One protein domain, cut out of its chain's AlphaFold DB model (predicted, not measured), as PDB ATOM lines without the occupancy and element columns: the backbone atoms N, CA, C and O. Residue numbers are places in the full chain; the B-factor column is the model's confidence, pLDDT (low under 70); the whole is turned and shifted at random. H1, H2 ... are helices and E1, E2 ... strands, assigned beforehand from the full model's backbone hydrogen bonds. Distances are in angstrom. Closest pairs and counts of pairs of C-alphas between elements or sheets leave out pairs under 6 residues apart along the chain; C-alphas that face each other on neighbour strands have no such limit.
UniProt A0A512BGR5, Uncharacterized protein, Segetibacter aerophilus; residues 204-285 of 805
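This is residues 204 to 285 of the 805 residues of an uncharacterized protein of Segetibacter aerophilus (UniProt A0A512BGR5). Two helices that stay apart, H1 and the longest one, H3, make two sides of an elongated body, each reaching from near H2 at one end to a short parallel ribbon of two strands, E1 and E2, at the other. H1 packs on E1 and H3 mainly on E2, while the small last helix H4 sits by H2 after E2. The printed part has 82 residues with four named helices and two named strands, in the order H1 E1 H2 H3 E2 H4; the sheet is E1 beside E2, parallel, and the class is mostly helix. It is compact, with a radius of gyration of the C-alphas of 12.3 A and spans of 37 by 23 by 22 A.

H1, residues 204 to 215, and H2, residues 228 to 240, touch with residues 206 to 211 of H1 alone; their closest C-alphas, Lys 207 and Ser 232, are 5.9 A apart. They run opposite ways at a steep tilt of 51 degrees. The closest C-alphas of H1 and E1, residues 221 to 223, are those of Asn 214 and Arg 222, 5.5 A apart. E1 and E2, residues 274 to 276, are parallel neighbours at 23 degrees, with N 222 and O 274 at 2.9 A and N 276 and O 222 at 2.8 A, within hydrogen-bond range. H3, residues 250 to 265, comes closest to E2 at the C-alphas of Tyr 261 and Ala 274, 5.9 A apart. H3 and H2 are close but not clearly touching, with the C-alphas of Leu 239 and Tyr 252 closest at 6.6 A. E1, H2, H3 and E2 form a strand-helix-strand unit, two parallel neighbour strands with helices between them along the chain, and its crossover is left-handed. H4, residues 278 to 282, touches H2 with residues 230 to 235 of H2 alone; the closest C-alphas, Ile 231 and Leu 278, are 5.3 A apart. H1 and H3 are apart. In H1, H2, H3 and H4 every O i to N i+4 pair is within hydrogen-bond range.

H1 begins at C-alpha 204 (-53.986, 26.801, 35.016) and is 16.7 A long. E1 is 7.1 A long, H2 18.0 A and E2 6.4 A. H3, the longest helix, begins at C-alpha 250 (-45.521, 24.234, 44.902) and is 22.9 A long. H4 is 6.2 A long and ends at C-alpha 282 (-40.942, 13.810, 28.494).

The two C-alphas farthest apart, Lys 244 and Lys 271, are 36.7 A apart. The printed part has no cut, and no link is long. Mean pLDDT of the printed part is 84.7; residues 242 to 243 and 285 are under 70.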
ATOM      1  N   GLU A 204     -53.765  25.409  35.437       91.12
ATOM      2  CA  GLU A 204     -53.986  26.801  35.016       91.12
ATOM      3  C   GLU A 204     -52.975  27.743  35.680       91.12
ATOM      4  O   GLU A 204     -52.296  28.498  34.987       91.12
ATOM      5  N   ASN A 205     -52.761  27.602  36.994       92.38
ATOM      6  CA  ASN A 205     -51.736  28.377  37.703       92.38
ATOM      7  C   ASN A 205     -50.330  28.109  37.143       92.38
ATOM      8  O   ASN A 205     -49.511  29.021  37.063       92.38
ATOM      9  N   LEU A 206     -50.039  26.864  36.746       92.75
ATOM     10  CA  LEU A 206     -48.769  26.513  36.113       92.75
ATOM     11  C   LEU A 206     -48.586  27.233  34.772       92.75
ATOM     12  O   LEU A 206     -47.516  27.791  34.531       92.75
ATOM     13  N   LYS A 207     -49.620  27.281  33.924       92.25
ATOM     14  CA  LYS A 207     -49.576  28.035  32.660       92.25
ATOM     15  C   LYS A 207     -49.284  29.509  32.896       92.25
ATOM     16  O   LYS A 207     -48.451  30.074  32.184       92.25
ATOM     17  N   ASP A 208     -49.908  30.109  33.904       92.19
ATOM     18  CA  ASP A 208     -49.658  31.501  34.277       92.19
ATOM     19  C   ASP A 208     -48.204  31.712  34.716       92.19
ATOM     20  O   ASP A 208     -47.564  32.674  34.290       92.19
ATOM     21  N   ILE A 209     -47.642  30.778  35.494       92.88
ATOM     22  CA  ILE A 209     -46.231  30.810  35.907       92.88
ATOM     23  C   ILE A 209     -45.299  30.745  34.696       92.88
ATOM     24  O   ILE A 209     -44.426  31.603  34.548       92.88
ATOM     25  N   LEU A 210     -45.480  29.763  33.807       92.12
ATOM     26  CA  LEU A 210     -44.617  29.594  32.632       92.12
ATOM     27  C   LEU A 210     -44.729  30.784  31.668       92.12
ATOM     28  O   LEU A 210     -43.727  31.238  31.111       92.12
ATOM     29  N   THR A 211     -45.933  31.336  31.515       91.75
ATOM     30  CA  THR A 211     -46.178  32.536  30.705       91.75
ATOM     31  C   THR A 211     -45.506  33.766  31.316       91.75
ATOM     32  O   THR A 211     -44.830  34.513  30.608       91.75
ATOM     33  N   GLY A 212     -45.640  33.963  32.632       89.31
ATOM     34  CA  GLY A 212     -44.988  35.045  33.371       89.31
ATOM     35  C   GLY A 212     -43.468  35.003  33.228       89.31
ATOM     36  O   GLY A 212     -42.853  36.009  32.876       89.31
ATOM     37  N   ILE A 213     -42.875  33.816  33.377       89.75
ATOM     38  CA  ILE A 213     -41.433  33.592  33.207       89.75
ATOM     39  C   ILE A 213     -40.975  33.931  31.786       89.75
ATOM     40  O   ILE A 213     -39.981  34.635  31.620       89.75
ATOM     41  N   ASN A 214     -41.702  33.496  30.754       88.62
ATOM     42  CA  ASN A 214     -41.354  33.796  29.361       88.62
ATOM     43  C   ASN A 214     -41.404  35.296  29.031       88.62
ATOM     44  O   ASN A 214     -40.672  35.760  28.153       88.62
ATOM     45  N   ASN A 215     -42.231  36.063  29.742       88.06
ATOM     46  CA  ASN A 215     -42.333  37.511  29.577       88.06
ATOM     47  C   ASN A 215     -41.200  38.285  30.280       88.06
ATOM     48  O   ASN A 215     -41.021  39.484  30.027       88.06
ATOM     49  N   LEU A 216     -40.400  37.634  31.133       87.44
ATOM     50  CA  LEU A 216     -39.260  38.264  31.790       87.44
ATOM     51  C   LEU A 216     -38.089  38.456  30.822       87.44
ATOM     52  O   LEU A 216     -37.547  37.518  30.244       87.44
ATOM     53  N   LYS A 217     -37.624  39.704  30.695       79.94
ATOM     54  CA  LYS A 217     -36.499  40.043  29.806       79.94
ATOM     55  C   LYS A 217     -35.165  39.438  30.266       79.94
ATOM     56  O   LYS A 217     -34.365  39.042  29.421       79.94
ATOM     57  N   ASN A 218     -34.950  39.337  31.581       82.38
ATOM     58  CA  ASN A 218     -33.679  38.947  32.206       82.38
ATOM     59  C   ASN A 218     -33.799  37.638  33.009       82.38
ATOM     60  O   ASN A 218     -33.321  37.567  34.139       82.38
ATOM     61  N   THR A 219     -34.465  36.630  32.450       85.62
ATOM     62  CA  THR A 219     -34.556  35.291  33.055       85.62
ATOM     63  C   THR A 219     -33.509  34.351  32.462       85.62
ATOM     64  O   THR A 219     -33.242  34.426  31.260       85.62
ATOM     65  N   SER A 220     -32.938  33.466  33.282       84.75
ATOM     66  CA  SER A 220     -32.055  32.381  32.828       84.75
ATOM     67  C   SER A 220     -32.811  31.137  32.350       84.75
ATOM     68  O   SER A 220     -32.195  30.200  31.856       84.75
ATOM     69  N   ILE A 221     -34.143  31.112  32.446       87.69
ATOM     70  CA  ILE A 221     -34.963  29.970  32.027       87.69
ATOM     71  C   ILE A 221     -36.113  30.415  31.129       87.69
ATOM     72  O   ILE A 221     -36.815  31.382  31.432       87.69
ATOM     73  N   ARG A 222     -36.293  29.716  30.007       88.50
ATOM     74  CA  ARG A 222     -37.355  29.967  29.027       88.50
ATOM     75  C   ARG A 222     -37.987  28.661  28.581       88.50
ATOM     76  O   ARG A 222     -37.329  27.624  28.541       88.50
ATOM     77  N   VAL A 223     -39.258  28.732  28.221       86.50
ATOM     78  CA  VAL A 223     -40.048  27.615  27.704       86.50
ATOM     79  C   VAL A 223     -40.451  27.920  26.267       86.50
ATOM     80  O   VAL A 223     -40.728  29.079  25.946       86.50
ATOM     81  N   ASP A 224     -40.514  26.908  25.402       81.81
ATOM     82  CA  ASP A 224     -41.030  27.106  24.047       81.81
ATOM     83  C   ASP A 224     -42.482  27.613  24.073       81.81
ATOM     84  O   ASP A 224     -43.410  26.924  24.494       81.81
ATOM     85  N   GLY A 225     -42.680  28.851  23.612       77.06
ATOM     86  CA  GLY A 225     -43.987  29.500  23.582       77.06
ATOM     87  C   GLY A 225     -44.975  28.861  22.604       77.06
ATOM     88  O   GLY A 225     -46.177  29.055  22.770       77.06
ATOM     89  N   LYS A 226     -44.511  28.103  21.599       79.19
ATOM     90  CA  LYS A 226     -45.396  27.415  20.639       79.19
ATOM     91  C   LYS A 226     -46.058  26.176  21.236       79.19
ATOM     92  O   LYS A 226     -47.188  25.873  20.873       79.19
ATOM     93  N   GLU A 227     -45.372  25.516  22.163       85.56
ATOM     94  CA  GLU A 227     -45.805  24.278  22.824       85.56
ATOM     95  C   GLU A 227     -46.131  24.514  24.307       85.56
ATOM     96  O   GLU A 227     -46.188  23.573  25.089       85.56
ATOM     97  N   LEU A 228     -46.350  25.765  24.737       88.31
ATOM     98  CA  LEU A 228     -46.509  26.106  26.158       88.31
ATOM     99  C   LEU A 228     -47.622  25.303  26.841       88.31
ATOM    100  O   LEU A 228     -47.461  24.876  27.983       88.31
ATOM    101  N   ASN A 229     -48.740  25.078  26.144       88.62
ATOM    102  CA  ASN A 229     -49.842  24.273  26.669       88.62
ATOM    103  C   ASN A 229     -49.428  22.814  26.883       88.62
ATOM    104  O   ASN A 229     -49.672  22.285  27.966       88.62
ATOM    105  N   ASP A 230     -48.774  22.212  25.890       89.25
ATOM    106  CA  ASP A 230     -48.341  20.815  25.927       89.25
ATOM    107  C   ASP A 230     -47.227  20.611  26.962       89.25
ATOM    108  O   ASP A 230     -47.232  19.638  27.710       89.25
ATOM    109  N   ILE A 231     -46.302  21.571  27.075       90.19
ATOM    110  CA  ILE A 231     -45.242  21.571  28.088       90.19
ATOM    111  C   ILE A 231     -45.837  21.727  29.490       90.19
ATOM    112  O   ILE A 231     -45.430  21.009  30.399       90.19
ATOM    113  N   SER A 232     -46.808  22.627  29.680       90.75
ATOM    114  CA  SER A 232     -47.494  22.782  30.968       90.75
ATOM    115  C   SER A 232     -48.213  21.500  31.368       90.75
ATOM    116  O   SER A 232     -48.095  21.067  32.509       90.75
ATOM    117  N   GLU A 233     -48.926  20.866  30.435       90.50
ATOM    118  CA  GLU A 233     -49.626  19.606  30.687       90.50
ATOM    119  C   GLU A 233     -48.649  18.464  30.985       90.50
ATOM    120  O   GLU A 233     -48.838  17.745  31.965       90.50
ATOM    121  N   ALA A 234     -47.546  18.360  30.239       89.50
ATOM    122  CA  ALA A 234     -46.495  17.389  30.514       89.50
ATOM    123  C   ALA A 234     -45.875  17.606  31.904       89.50
ATOM    124  O   ALA A 234     -45.779  16.661  32.682       89.50
ATOM    125  N   ILE A 235     -45.504  18.843  32.258       89.12
ATOM    126  CA  ILE A 235     -44.974  19.178  33.588       89.12
ATOM    127  C   ILE A 235     -46.005  18.841  34.673       89.12
ATOM    128  O   ILE A 235     -45.650  18.245  35.688       89.12
ATOM    129  N   PHE A 236     -47.277  19.172  34.460       88.75
ATOM    130  CA  PHE A 236     -48.351  18.894  35.407       88.75
ATOM    131  C   PHE A 236     -48.555  17.391  35.642       88.75
ATOM    132  O   PHE A 236     -48.610  16.956  36.794       88.75
ATOM    133  N   GLU A 237     -48.598  16.584  34.581       85.94
ATOM    134  CA  GLU A 237     -48.696  15.123  34.683       85.94
ATOM    135  C   GLU A 237     -47.475  14.532  35.395       85.94
ATOM    136  O   GLU A 237     -47.616  13.659  36.256       85.94
ATOM    137  N   LYS A 238     -46.274  15.076  35.143       84.62
ATOM    138  CA  LYS A 238     -45.087  14.699  35.918       84.62
ATOM    139  C   LYS A 238     -45.287  15.022  37.392       84.62
ATOM    140  O   LYS A 238     -45.107  14.101  38.180       84.62
ATOM    141  N   LEU A 239     -45.692  16.250  37.748       81.69
ATOM    142  CA  LEU A 239     -45.906  16.753  39.124       81.69
ATOM    143  C   LEU A 239     -46.935  15.956  39.917       81.69
ATOM    144  O   LEU A 239     -46.737  15.715  41.108       81.69
ATOM    145  N   ARG A 240     -48.014  15.535  39.263       76.62
ATOM    146  CA  ARG A 240     -49.075  14.730  39.865       76.62
ATOM    147  C   ARG A 240     -48.647  13.271  40.074       76.62
ATOM    148  O   ARG A 240     -49.073  12.643  41.046       76.62
ATOM    149  N   GLY A 241     -47.782  12.738  39.207       75.50
ATOM    150  CA  GLY A 241     -47.353  11.340  39.250       75.50
ATOM    151  C   GLY A 241     -48.544  10.382  39.169       75.50
ATOM    152  O   GLY A 241     -49.448  10.585  38.369       75.50
ATOM    153  N   ASP A 242     -48.579   9.361  40.030       64.88
ATOM    154  CA  ASP A 242     -49.674   8.372  40.054       64.88
ATOM    155  C   ASP A 242     -50.934   8.871  40.792       64.88
ATOM    156  O   ASP A 242     -51.960   8.184  40.849       64.88
ATOM    157  N   SER A 243     -50.867  10.059  41.402       65.88
ATOM    158  CA  SER A 243     -51.988  10.633  42.137       65.88
ATOM    159  C   SER A 243     -53.132  10.972  41.188       65.88
ATOM    160  O   SER A 243     -52.930  11.496  40.102       65.88
ATOM    161  N   LYS A 244     -54.384  10.784  41.607       72.31
ATOM    162  CA  LYS A 244     -55.550  11.280  40.856       72.31
ATOM    163  C   LYS A 244     -55.929  12.722  41.228       72.31
ATOM    164  O   LYS A 244     -57.032  13.153  40.898       72.31
ATOM    165  N   THR A 245     -55.033  13.517  41.809       78.75
ATOM    166  CA  THR A 245     -55.298  14.919  42.191       78.75
ATOM    167  C   THR A 245     -55.220  15.911  41.028       78.75
ATOM    168  O   THR A 245     -54.272  15.907  40.265       78.75
ATOM    169  N   LEU A 246     -56.167  16.845  40.925       82.94
ATOM    170  CA  LEU A 246     -56.118  17.942  39.937       82.94
ATOM    171  C   LEU A 246     -55.205  19.112  40.364       82.94
ATOM    172  O   LEU A 246     -55.399  20.248  39.944       82.94
ATOM    173  N   HIS A 247     -54.221  18.842  41.215       83.50
ATOM    174  CA  HIS A 247     -53.328  19.847  41.776       83.50
ATOM    175  C   HIS A 247     -51.957  19.262  42.122       83.50
ATOM    176  O   HIS A 247     -51.817  18.041  42.253       83.50
ATOM    177  N   PHE A 248     -50.980  20.147  42.333       82.38
ATOM    178  CA  PHE A 248     -49.629  19.827  42.802       82.38
ATOM    179  C   PHE A 248     -49.187  20.725  43.973       82.38
ATOM    180  O   PHE A 248     -49.719  21.817  44.189       82.38
ATOM    181  N   GLU A 249     -48.201  20.257  44.747       79.00
ATOM    182  CA  GLU A 249     -47.552  21.047  45.804       79.00
ATOM    183  C   GLU A 249     -46.484  21.970  45.177       79.00
ATOM    184  O   GLU A 249     -45.635  21.512  44.419       79.00
ATOM    185  N   LEU A 250     -46.464  23.269  45.500       81.88
ATOM    186  CA  LEU A 250     -45.521  24.234  44.902       81.88
ATOM    187  C   LEU A 250     -44.023  23.846  45.024       81.88
ATOM    188  O   LEU A 250     -43.292  24.036  44.051       81.88
ATOM    189  N   PRO A 251     -43.534  23.281  46.149       79.62
ATOM    190  CA  PRO A 251     -42.148  22.815  46.256       79.62
ATOM    191  C   PRO A 251     -41.746  21.835  45.150       79.62
ATOM    192  O   PRO A 251     -40.600  21.826  44.718       79.62
ATOM    193  N   TYR A 252     -42.690  21.027  44.663       81.31
ATOM    194  CA  TYR A 252     -42.438  20.035  43.620       81.31
ATOM    195  C   TYR A 252     -42.095  20.697  42.296       81.31
ATOM    196  O   TYR A 252     -41.152  20.283  41.624       81.31
ATOM    197  N   LEU A 253     -42.826  21.759  41.954       86.94
ATOM    198  CA  LEU A 253     -42.536  22.555  40.772       86.94
ATOM    199  C   LEU A 253     -41.148  23.182  40.882       86.94
ATOM    200  O   LEU A 253     -40.369  23.077  39.944       86.94
ATOM    201  N   GLN A 254     -40.811  23.775  42.029       87.00
ATOM    202  CA  GLN A 254     -39.508  24.424  42.194       87.00
ATOM    203  C   GLN A 254     -38.342  23.438  42.032       87.00
ATOM    204  O   GLN A 254     -37.398  23.737  41.305       87.00
ATOM    205  N   VAL A 255     -38.429  22.248  42.637       83.38
ATOM    206  CA  VAL A 255     -37.386  21.215  42.502       83.38
ATOM    207  C   VAL A 255     -37.326  20.647  41.085       83.38
ATOM    208  O   VAL A 255     -36.235  20.418  40.566       83.38
ATOM    209  N   LEU A 256     -38.470  20.425  40.431       86.06
ATOM    210  CA  LEU A 256     -38.488  19.948  39.047       86.06
ATOM    211  C   LEU A 256     -37.815  20.949  38.107       86.06
ATOM    212  O   LEU A 256     -37.017  20.549  37.262       86.06
ATOM    213  N   MET A 257     -38.141  22.232  38.245       87.69
ATOM    214  CA  MET A 257     -37.595  23.279  37.382       87.69
ATOM    215  C   MET A 257     -36.097  23.475  37.623       87.69
ATOM    216  O   MET A 257     -35.349  23.629  36.663       87.69
ATOM    217  N   ASP A 258     -35.653  23.364  38.877       86.88
ATOM    218  CA  ASP A 258     -34.234  23.346  39.240       86.88
ATOM    219  C   ASP A 258     -33.484  22.169  38.618       86.88
ATOM    220  O   ASP A 258     -32.451  22.343  37.971       86.88
ATOM    221  N   LYS A 259     -34.064  20.971  38.704       83.44
ATOM    222  CA  LYS A 259     -33.501  19.780  38.073       83.44
ATOM    223  C   LYS A 259     -33.418  19.916  36.553       83.44
ATOM    224  O   LYS A 259     -32.369  19.641  35.981       83.44
ATOM    225  N   LEU A 260     -34.494  20.369  35.909       86.12
ATOM    226  CA  LEU A 260     -34.527  20.641  34.469       86.12
ATOM    227  C   LEU A 260     -33.419  21.613  34.064       86.12
ATOM    228  O   LEU A 260     -32.712  21.380  33.085       86.12
ATOM    229  N   TYR A 261     -33.249  22.688  34.830       88.12
ATOM    230  CA  TYR A 261     -32.218  23.680  34.577       88.12
ATOM    231  C   TYR A 261     -30.810  23.069  34.642       88.12
ATOM    232  O   TYR A 261     -30.007  23.259  33.720       88.12
ATOM    233  N   LEU A 262     -30.518  22.301  35.696       84.25
ATOM    234  CA  LEU A 262     -29.218  21.656  35.900       84.25
ATOM    235  C   LEU A 262     -28.933  20.557  34.869       84.25
ATOM    236  O   LEU A 262     -27.803  20.464  34.390       84.25
ATOM    237  N   ASP A 263     -29.935  19.770  34.477       84.25
ATOM    238  CA  ASP A 263     -29.788  18.721  33.460       84.25
ATOM    239  C   ASP A 263     -29.460  19.314  32.075       84.25
ATOM    240  O   ASP A 263     -28.702  18.719  31.304       84.25
ATOM    241  N   ILE A 264     -29.978  20.512  31.770       86.12
ATOM    242  CA  ILE A 264     -29.725  21.229  30.511       86.12
ATOM    243  C   ILE A 264     -28.361  21.929  30.524       86.12
ATOM    244  O   ILE A 264     -27.598  21.822  29.563       86.12
ATOM    245  N   THR A 265     -28.062  22.684  31.582       86.75
ATOM    246  CA  THR A 265     -26.938  23.638  31.590       86.75
ATOM    247  C   THR A 265     -25.697  23.118  32.302       86.75
ATOM    248  O   THR A 265     -24.588  23.542  31.981       86.75
ATOM    249  N   LYS A 266     -25.866  22.209  33.274       84.50
ATOM    250  CA  LYS A 266     -24.852  21.815  34.270       84.50
ATOM    251  C   LYS A 266     -24.268  22.994  35.065       84.50
ATOM    252  O   LYS A 266     -23.237  22.838  35.717       84.50
ATOM    253  N   ASP A 267     -24.918  24.154  35.016       83.00
ATOM    254  CA  ASP A 267     -24.482  25.387  35.660       83.00
ATOM    255  C   ASP A 267     -25.150  25.527  37.030       83.00
ATOM    256  O   ASP A 267     -26.368  25.620  37.128       83.00
ATOM    257  N   LYS A 268     -24.349  25.549  38.096       79.19
ATOM    258  CA  LYS A 268     -24.847  25.722  39.470       79.19
ATOM    259  C   LYS A 268     -25.039  27.189  39.863       79.19
ATOM    260  O   LYS A 268     -25.671  27.454  40.879       79.19
ATOM    261  N   ASP A 269     -24.510  28.126  39.079       81.00
ATOM    262  CA  ASP A 269     -24.608  29.564  39.345       81.00
ATOM    263  C   ASP A 269     -25.841  30.205  38.685       81.00
ATOM    264  O   ASP A 269     -26.073  31.403  38.842       81.00
ATOM    265  N   TYR A 270     -26.622  29.428  37.934       83.31
ATOM    266  CA  TYR A 270     -27.832  29.859  37.231       83.31
ATOM    267  C   TYR A 270     -27.649  31.023  36.234       83.31
ATOM    268  O   TYR A 270     -28.577  31.801  35.982       83.31
ATOM    269  N   LYS A 271     -26.454  31.160  35.643       83.06
ATOM    270  CA  LYS A 271     -26.087  32.252  34.717       83.06
ATOM    271  C   LYS A 271     -26.353  31.897  33.254       83.06
ATOM    272  O   LYS A 271     -26.509  32.784  32.405       83.06
ATOM    273  N   THR A 272     -26.383  30.607  32.946       85.06
ATOM    274  CA  THR A 272     -26.551  30.086  31.587       85.06
ATOM    275  C   THR A 272     -28.031  30.063  31.194       85.06
ATOM    276  O   THR A 272     -28.892  29.823  32.035       85.06
ATOM    277  N   ASP A 273     -28.366  30.329  29.928       85.81
ATOM    278  CA  ASP A 273     -29.768  30.257  29.496       85.81
ATOM    279  C   ASP A 273     -30.184  28.799  29.263       85.81
ATOM    280  O   ASP A 273     -29.583  28.100  28.446       85.81
ATOM    281  N   ALA A 274     -31.229  28.358  29.959       87.50
ATOM    282  CA  ALA A 274     -31.880  27.074  29.751       87.50
ATOM    283  C   ALA A 274     -33.149  27.254  28.909       87.50
ATOM    284  O   ALA A 274     -33.993  28.105  29.210       87.50
ATOM    285  N   PHE A 275     -33.302  26.427  27.875       87.94
ATOM    286  CA  PHE A 275     -34.498  26.396  27.036       87.94
ATOM    287  C   PHE A 275     -35.208  25.049  27.192       87.94
ATOM    288  O   PHE A 275     -34.688  24.012  26.779       87.94
ATOM    289  N   ILE A 276     -36.386  25.065  27.815       87.56
ATOM    290  CA  ILE A 276     -37.190  23.872  28.076       87.56
ATOM    291  C   ILE A 276     -38.064  23.575  26.858       87.56
ATOM    292  O   ILE A 276     -38.845  24.418  26.412       87.56
ATOM    293  N   THR A 277     -37.947  22.346  26.358       87.31
ATOM    294  CA  THR A 277     -38.733  21.792  25.249       87.31
ATOM    295  C   THR A 277     -39.538  20.584  25.721       87.31
ATOM    296  O   THR A 277     -39.193  19.955  26.728       87.31
ATOM    297  N   LEU A 278     -40.590  20.222  24.984       86.62
ATOM    298  CA  LEU A 278     -41.454  19.092  25.329       86.62
ATOM    299  C   LEU A 278     -40.690  17.755  25.401       86.62
ATOM    300  O   LEU A 278     -40.922  16.957  26.308       86.62
ATOM    301  N   ASP A 279     -39.726  17.531  24.502       85.06
ATOM    302  CA  ASP A 279     -38.884  16.323  24.494       85.06
ATOM    303  C   ASP A 279     -38.054  16.178  25.784       85.06
ATOM    304  O   ASP A 279     -37.925  15.081  26.329       85.06
ATOM    305  N   LEU A 280     -37.537  17.287  26.325       83.88
ATOM    306  CA  LEU A 280     -36.777  17.277  27.578       83.88
ATOM    307  C   LEU A 280     -37.663  16.936  28.779       83.88
ATOM    308  O   LEU A 280     -37.266  16.128  29.615       83.88
ATOM    309  N   VAL A 281     -38.875  17.495  28.843       85.50
ATOM    310  CA  VAL A 281     -39.830  17.198  29.924       85.50
ATOM    311  C   VAL A 281     -40.278  15.735  29.869       85.50
ATOM    312  O   VAL A 281     -40.356  15.069  30.902       85.50
ATOM    313  N   ASN A 282     -40.512  15.197  28.671       84.81
ATOM    314  CA  ASN A 282     -40.942  13.810  28.494       84.81
ATOM    315  C   ASN A 282     -39.880  12.785  28.913       84.81
ATOM    316  O   ASN A 282     -40.240  11.699  29.371       84.81
ATOM    317  N   LYS A 283     -38.589  13.131  28.815       81.88
ATOM    318  CA  LYS A 283     -37.471  12.289  29.276       81.88
ATOM    319  C   LYS A 283     -37.353  12.193  30.799       81.88
ATOM    320  O   LYS A 283     -36.634  11.324  31.284       81.88
ATOM    321  N   ILE A 284     -38.032  13.058  31.552       75.44
ATOM    322  CA  ILE A 284     -37.984  13.055  33.017       75.44
ATOM    323  C   ILE A 284     -38.976  12.036  33.588       75.44
ATOM    324  O   ILE A 284     -40.116  11.926  33.139       75.44
ATOM    325  N   ASP A 285     -38.550  11.290  34.607       67.00
ATOM    326  CA  ASP A 285     -39.402  10.361  35.363       67.00
ATOM    327  C   ASP A 285     -40.526  11.097  36.139       67.00
ATOM    328  O   ASP A 285     -40.397  12.268  36.486       67.00
TER     329      ASP A 285